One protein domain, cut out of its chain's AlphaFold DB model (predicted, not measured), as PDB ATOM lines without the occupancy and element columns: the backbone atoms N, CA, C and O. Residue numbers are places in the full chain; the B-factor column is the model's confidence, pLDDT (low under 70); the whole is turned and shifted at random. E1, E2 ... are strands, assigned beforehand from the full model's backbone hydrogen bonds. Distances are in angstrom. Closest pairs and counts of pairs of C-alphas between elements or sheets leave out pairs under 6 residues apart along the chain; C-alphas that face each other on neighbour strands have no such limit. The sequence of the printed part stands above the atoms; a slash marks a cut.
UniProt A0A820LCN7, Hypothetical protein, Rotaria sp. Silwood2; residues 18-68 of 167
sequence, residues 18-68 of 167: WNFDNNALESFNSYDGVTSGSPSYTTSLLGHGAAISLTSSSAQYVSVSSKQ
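AT A GLANCE: This is residues 18 to 68 of the 167 residues of the protein "Hypothetical protein" of Rotaria sp. Silwood2 (UniProt A0A820LCN7). With little regular structure, the domain is a flat V whose two arms are small two-stranded ribbons, E1 with E4 and E2 with E3; the long opening stretch, residues 18 to 33, folds into the space between the arms. The 51 printed residues hold four named strands, E1 to E4, and no named helix; the class is all strand, with 14 residues in named elements. Both sheets are antiparallel. The whole is compact, radius of gyration of the C-alphas 11.2 A, spanning 30 by 28 by 12 A.

IN THESE COORDINATES: E1, residues 34 to 36, begins at C-alpha 34 (43.570, -47.399, 31.235) and measures 6.6 A. E2, residues 40 to 43, measures 10.5 A; E3, residues 50 to 53, 9.3 A. E4, residues 61 to 63, measures 6.5 A and ends at C-alpha 63 (42.815, -52.364, 29.643).

HOW THE PARTS SIT: E1 and E4 are antiparallel at 145 degrees; N 34 and O 63 are within hydrogen-bond range, 2.8 A. E2 and E3 form a hairpin, antiparallel at 134 degrees, with N 42 and O 51 at 2.8 A. E1 and E2 are apart, as are E3 and E4.

THE WHOLE: The farthest C-alphas, of Gly 47 and Gln 68, are 31.5 A apart. The printed part has no cut, and no link between strands is long. Mean pLDDT of the printed part is 90.2; residue 48 is under 70.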
ATOM      1  N   TRP A  18      32.302 -47.411  26.337       93.19
ATOM      2  CA  TRP A  18      33.399 -46.469  26.119       93.19
ATOM      3  C   TRP A  18      33.123 -45.657  24.856       93.19
ATOM      4  O   TRP A  18      33.129 -46.197  23.751       93.19
ATOM      5  N   ASN A  19      32.883 -44.353  25.014       92.75
ATOM      6  CA  ASN A  19      32.683 -43.448  23.879       92.75
ATOM      7  C   ASN A  19      34.004 -43.023  23.217       92.75
ATOM      8  O   ASN A  19      33.993 -42.588  22.072       92.75
ATOM      9  N   PHE A  20      35.123 -43.149  23.935       94.75
ATOM     10  CA  PHE A  20      36.450 -42.692  23.529       94.75
ATOM     11  C   PHE A  20      36.540 -41.202  23.163       94.75
ATOM     12  O   PHE A  20      37.364 -40.805  22.335       94.75
ATOM     13  N   ASP A  21      35.761 -40.352  23.841       93.44
ATOM     14  CA  ASP A  21      35.825 -38.894  23.686       93.44
ATOM     15  C   ASP A  21      37.055 -38.305  24.398       93.44
ATOM     16  O   ASP A  21      36.971 -37.696  25.467       93.44
ATOM     17  N   ASN A  22      38.229 -38.485  23.786       94.19
ATOM     18  CA  ASN A  22      39.540 -38.035  24.279       94.19
ATOM     19  C   ASN A  22      39.979 -38.653  25.618       94.19
ATOM     20  O   ASN A  22      40.876 -38.138  26.284       94.19
ATOM     21  N   ASN A  23      39.351 -39.750  26.030       94.62
ATOM     22  CA  ASN A  23      39.705 -40.507  27.222       94.62
ATOM     23  C   ASN A  23      39.252 -41.971  27.072       94.62
ATOM     24  O   ASN A  23      38.532 -42.301  26.133       94.62
ATOM     25  N   ALA A  24      39.679 -42.843  27.986       95.00
ATOM     26  CA  ALA A  24      39.288 -44.257  28.021       95.00
ATOM     27  C   ALA A  24      38.351 -44.587  29.197       95.00
ATOM     28  O   ALA A  24      38.254 -45.745  29.600       95.00
ATOM     29  N   LEU A  25      37.686 -43.581  29.770       94.00
ATOM     30  CA  LEU A  25      36.732 -43.774  30.858       94.00
ATOM     31  C   LEU A  25      35.444 -44.395  30.320       94.00
ATOM     32  O   LEU A  25      35.073 -44.221  29.157       94.00
ATOM     33  N   GLU A  26      34.784 -45.160  31.176       92.12
ATOM     34  CA  GLU A  26      33.529 -45.810  30.849       92.12
ATOM     35  C   GLU A  26      32.364 -44.899  31.245       92.12
ATOM     36  O   GLU A  26      32.392 -44.224  32.271       92.12
ATOM     37  N   SER A  27      31.311 -44.857  30.434       90.25
ATOM     38  CA  SER A  27      30.243 -43.858  30.574       90.25
ATOM     39  C   SER A  27      29.374 -44.046  31.825       90.25
ATOM     40  O   SER A  27      28.722 -43.098  32.265       90.25
ATOM     41  N   PHE A  28      29.363 -45.245  32.415       86.50
ATOM     42  CA  PHE A  28      28.694 -45.565  33.679       86.50
ATOM     43  C   PHE A  28      29.669 -45.674  34.869       86.50
ATOM     44  O   PHE A  28      29.266 -46.124  35.947       86.50
ATOM     45  N   ASN A  29      30.932 -45.254  34.699       80.81
ATOM     46  CA  ASN A  29      32.003 -45.249  35.706       80.81
ATOM     47  C   ASN A  29      32.202 -46.595  36.430       80.81
ATOM     48  O   ASN A  29      32.588 -46.635  37.602       80.81
ATOM     49  N   SER A  30      31.887 -47.715  35.773       84.50
ATOM     50  CA  SER A  30      31.973 -49.049  36.389       84.50
ATOM     51  C   SER A  30      33.149 -49.873  35.878       84.50
ATOM     52  O   SER A  30      33.574 -50.814  36.556       84.50
ATOM     53  N   TYR A  31      33.664 -49.529  34.697       90.56
ATOM     54  CA  TYR A  31      34.703 -50.278  33.993       90.56
ATOM     55  C   TYR A  31      35.708 -49.337  33.311       90.56
ATOM     56  O   TYR A  31      36.077 -49.547  32.157       90.56
ATOM     57  N   ASP A  32      36.142 -48.281  34.004       93.50
ATOM     58  CA  ASP A  32      37.100 -47.319  33.447       93.50
ATOM     59  C   ASP A  32      38.350 -48.010  32.899       93.50
ATOM     60  O   ASP A  32      38.983 -48.844  33.558       93.50
ATOM     61  N   GLY A  33      38.686 -47.653  31.662       94.38
ATOM     62  CA  GLY A  33      39.847 -48.155  30.961       94.38
ATOM     63  C   GLY A  33      41.097 -47.337  31.264       94.38
ATOM     64  O   GLY A  33      41.058 -46.130  31.505       94.38
ATOM     65  N   VAL A  34      42.242 -48.004  31.181       95.56
ATOM     66  CA  VAL A  34      43.570 -47.399  31.235       95.56
ATOM     67  C   VAL A  34      44.253 -47.645  29.898       95.56
ATOM     68  O   VAL A  34      44.356 -48.778  29.429       95.56
ATOM     69  N   THR A  35      44.720 -46.577  29.258       96.38
ATOM     70  CA  THR A  35      45.435 -46.676  27.984       96.38
ATOM     71  C   THR A  35      46.869 -47.156  28.187       96.38
ATOM     72  O   THR A  35      47.575 -46.648  29.059       96.38
ATOM     73  N   SER A  36      47.336 -48.043  27.314       96.50
ATOM     74  CA  SER A  36      48.737 -48.452  27.190       96.50
ATOM     75  C   SER A  36      49.295 -48.050  25.823       96.50
ATOM     76  O   SER A  36      48.554 -47.977  24.843       96.50
ATOM     77  N   GLY A  37      50.596 -47.761  25.747       95.19
ATOM     78  CA  GLY A  37      51.265 -47.392  24.489       95.19
ATOM     79  C   GLY A  37      50.946 -45.983  23.963       95.19
ATOM     80  O   GLY A  37      51.296 -45.667  22.828       95.19
ATOM     81  N   SER A  38      50.311 -45.128  24.775       95.06
ATOM     82  CA  SER A  38      49.962 -43.730  24.450       95.06
ATOM     83  C   SER A  38      49.182 -43.568  23.130       95.06
ATOM     84  O   SER A  38      49.690 -42.952  22.190       95.06
ATOM     85  N   PRO A  39      47.968 -44.138  23.023       96.06
ATOM     86  CA  PRO A  39      47.133 -43.993  21.838       96.06
ATOM     87  C   PRO A  39      46.706 -42.539  21.632       96.06
ATOM     88  O   PRO A  39      46.588 -41.762  22.584       96.06
ATOM     89  N   SER A  40      46.464 -42.178  20.376       95.00
ATOM     90  CA  SER A  40      45.893 -40.884  20.014       95.00
ATOM     91  C   SER A  40      44.377 -40.986  19.854       95.00
ATOM     92  O   SER A  40      43.813 -42.076  19.753       95.00
ATOM     93  N   TYR A  41      43.716 -39.833  19.811       94.81
ATOM     94  CA  TYR A  41      42.292 -39.726  19.511       94.81
ATOM     95  C   TYR A  41      42.111 -38.974  18.192       94.81
ATOM     96  O   TYR A  41      42.854 -38.039  17.890       94.81
ATOM     97  N   THR A  42      41.149 -39.413  17.387       93.44
ATOM     98  CA  THR A  42      40.836 -38.865  16.061       93.44
ATOM     99  C   THR A  42      39.341 -38.577  15.937       93.44
ATOM    100  O   THR A  42      38.580 -38.825  16.865       93.44
ATOM    101  N   THR A  43      38.902 -38.039  14.801       89.50
ATOM    102  CA  THR A  43      37.481 -37.748  14.553       89.50
ATOM    103  C   THR A  43      36.652 -39.036  14.543       89.50
ATOM    104  O   THR A  43      37.029 -40.020  13.906       89.50
ATOM    105  N   SER A  44      35.522 -39.029  15.253       88.62
ATOM    106  CA  SER A  44      34.590 -40.161  15.321       88.62
ATOM    107  C   SER A  44      33.764 -40.331  14.031       88.62
ATOM    108  O   SER A  44      33.745 -39.458  13.160       88.62
ATOM    109  N   LEU A  45      33.002 -41.432  13.946       81.94
ATOM    110  CA  LEU A  45      32.023 -41.697  12.879       81.94
ATOM    111  C   LEU A  45      31.068 -40.524  12.613       81.94
ATOM    112  O   LEU A  45      30.740 -40.248  11.463       81.94
ATOM    113  N   LEU A  46      30.593 -39.861  13.667       79.69
ATOM    114  CA  LEU A  46      29.529 -38.860  13.560       79.69
ATOM    115  C   LEU A  46      30.060 -37.447  13.282       79.69
ATOM    116  O   LEU A  46      29.271 -36.505  13.246       79.69
ATOM    117  N   GLY A  47      31.379 -37.271  13.135       73.69
ATOM    118  CA  GLY A  47      31.999 -35.945  13.003       73.69
ATOM    119  C   GLY A  47      31.904 -35.083  14.270       73.69
ATOM    120  O   GLY A  47      32.306 -33.921  14.264       73.69
ATOM    121  N   HIS A  48      31.393 -35.653  15.363       69.94
ATOM    122  CA  HIS A  48      31.274 -35.045  16.681       69.94
ATOM    123  C   HIS A  48      31.742 -36.055  17.732       69.94
ATOM    124  O   HIS A  48      31.357 -37.225  17.683       69.94
ATOM    125  N   GLY A  49      32.581 -35.603  18.663       84.25
ATOM    126  CA  GLY A  49      33.316 -36.493  19.562       84.25
ATOM    127  C   GLY A  49      34.596 -37.047  18.929       84.25
ATOM    128  O   GLY A  49      35.023 -36.598  17.860       84.25
ATOM    129  N   ALA A  50      35.214 -38.016  19.590       91.50
ATOM    130  CA  ALA A  50      36.451 -38.644  19.163       91.50
ATOM    131  C   ALA A  50      36.340 -40.172  19.104       91.50
ATOM    132  O   ALA A  50      35.405 -40.782  19.608       91.50
ATOM    133  N   ALA A  51      37.298 -40.786  18.423       93.88
ATOM    134  CA  ALA A  51      37.533 -42.217  18.419       93.88
ATOM    135  C   ALA A  51      38.980 -42.478  18.824       93.88
ATOM    136  O   ALA A  51      39.883 -41.727  18.443       93.88
ATOM    137  N   ILE A  52      39.215 -43.550  19.573       96.44
ATOM    138  CA  ILE A  52      40.573 -43.973  19.900       96.44
ATOM    139  C   ILE A  52      41.246 -44.584  18.665       96.44
ATOM    140  O   ILE A  52      40.673 -45.422  17.972       96.44
ATOM    141  N   SER A  53      42.472 -44.152  18.382       95.50
ATOM    142  CA  SER A  53      43.305 -44.666  17.299       95.50
ATOM    143  C   SER A  53      44.403 -45.546  17.886       95.50
ATOM    144  O   SER A  53      45.268 -45.065  18.621       95.50
ATOM    145  N   LEU A  54      44.377 -46.833  17.540       95.31
ATOM    146  CA  LEU A  54      45.335 -47.834  18.003       95.31
ATOM    147  C   LEU A  54      46.257 -48.260  16.858       95.31
ATOM    148  O   LEU A  54      45.805 -48.549  15.752       95.31
ATOM    149  N   THR A  55      47.557 -48.323  17.132       91.69
ATOM    150  CA  THR A  55      48.591 -48.731  16.176       91.69
ATOM    151  C   THR A  55      49.457 -49.853  16.747       91.69
ATOM    152  O   THR A  55      49.762 -49.897  17.944       91.69
ATOM    153  N   SER A  56      49.883 -50.774  15.879       84.56
ATOM    154  CA  SER A  56      50.678 -51.942  16.276       84.56
ATOM    155  C   SER A  56      52.125 -51.600  16.647       84.56
ATOM    156  O   SER A  56      52.725 -52.301  17.457       84.56
ATOM    157  N   SER A  57      52.682 -50.502  16.125       82.38
ATOM    158  CA  SER A  57      54.074 -50.083  16.363       82.38
ATOM    159  C   SER A  57      54.387 -49.732  17.818       82.38
ATOM    160  O   SER A  57      55.554 -49.725  18.204       82.38
ATOM    161  N   SER A  58      53.367 -49.433  18.622       86.88
ATOM    162  CA  SER A  58      53.522 -49.039  20.027       86.88
ATOM    163  C   SER A  58      52.723 -49.922  20.989       86.88
ATOM    164  O   SER A  58      52.511 -49.518  22.128       86.88
ATOM    165  N   ALA A  59      52.292 -51.112  20.540       90.00
ATOM    166  CA  ALA A  59      51.510 -52.070  21.330       90.00
ATOM    167  C   ALA A  59      50.335 -51.402  22.077       90.00
ATOM    168  O   ALA A  59      50.197 -51.534  23.291       90.00
ATOM    169  N   GLN A  60      49.528 -50.624  21.349       96.12
ATOM    170  CA  GLN A  60      48.485 -49.783  21.939       96.12
ATOM    171  C   GLN A  60      47.213 -50.575  22.231       96.12
ATOM    172  O   GLN A  60      46.731 -51.319  21.380       96.12
ATOM    173  N   TYR A  61      46.651 -50.380  23.422       95.69
ATOM    174  CA  TYR A  61      45.377 -50.968  23.835       95.69
ATOM    175  C   TYR A  61      44.779 -50.194  25.012       95.69
ATOM    176  O   TYR A  61      45.441 -49.362  25.639       95.69
ATOM    177  N   VAL A  62      43.525 -50.503  25.332       96.19
ATOM    178  CA  VAL A  62      42.859 -50.094  26.570       96.19
ATOM    179  C   VAL A  62      42.659 -51.338  27.420       96.19
ATOM    180  O   VAL A  62      42.172 -52.350  26.921       96.19
ATOM    181  N   SER A  63      43.058 -51.285  28.687       95.25
ATOM    182  CA  SER A  63      42.815 -52.364  29.643       95.25
ATOM    183  C   SER A  63      41.870 -51.915  30.743       95.25
ATOM    184  O   SER A  63      41.930 -50.786  31.217       95.25
ATOM    185  N   VAL A  64      41.021 -52.835  31.189       93.12
ATOM    186  CA  VAL A  64      40.158 -52.653  32.356       93.12
ATOM    187  C   VAL A  64      40.652 -53.622  33.423       93.12
ATOM    188  O   VAL A  64      40.529 -54.836  33.271       93.12
ATOM    189  N   SER A  65      41.277 -53.102  34.477       84.69
ATOM    190  CA  SER A  65      41.885 -53.915  35.546       84.69
ATOM    191  C   SER A  65      41.161 -53.805  36.887       84.69
ATOM    192  O   SER A  65      41.347 -54.656  37.753       84.69
ATOM    193  N   SER A  66      40.326 -52.780  37.061       78.69
ATOM    194  CA  SER A  66      39.608 -52.496  38.308       78.69
ATOM    195  C   SER A  66      38.465 -53.476  38.573       78.69
ATOM    196  O   SER A  66      38.166 -53.784  39.726       78.69
ATOM    197  N   LYS A  67      37.821 -53.970  37.508       82.94
ATOM    198  CA  LYS A  67      36.661 -54.857  37.572       82.94
ATOM    199  C   LYS A  67      36.556 -55.694  36.299       82.94
ATOM    200  O   LYS A  67      36.849 -55.210  35.211       82.94
ATOM    201  N   GLN A  68      36.103 -56.939  36.431       78.69
ATOM    202  CA  GLN A  68      35.854 -57.821  35.291       78.69
ATOM    203  C   GLN A  68      34.376 -57.817  34.907       78.69
ATOM    204  O   GLN A  68      33.494 -57.822  35.772       78.69
TER     205      GLN A  68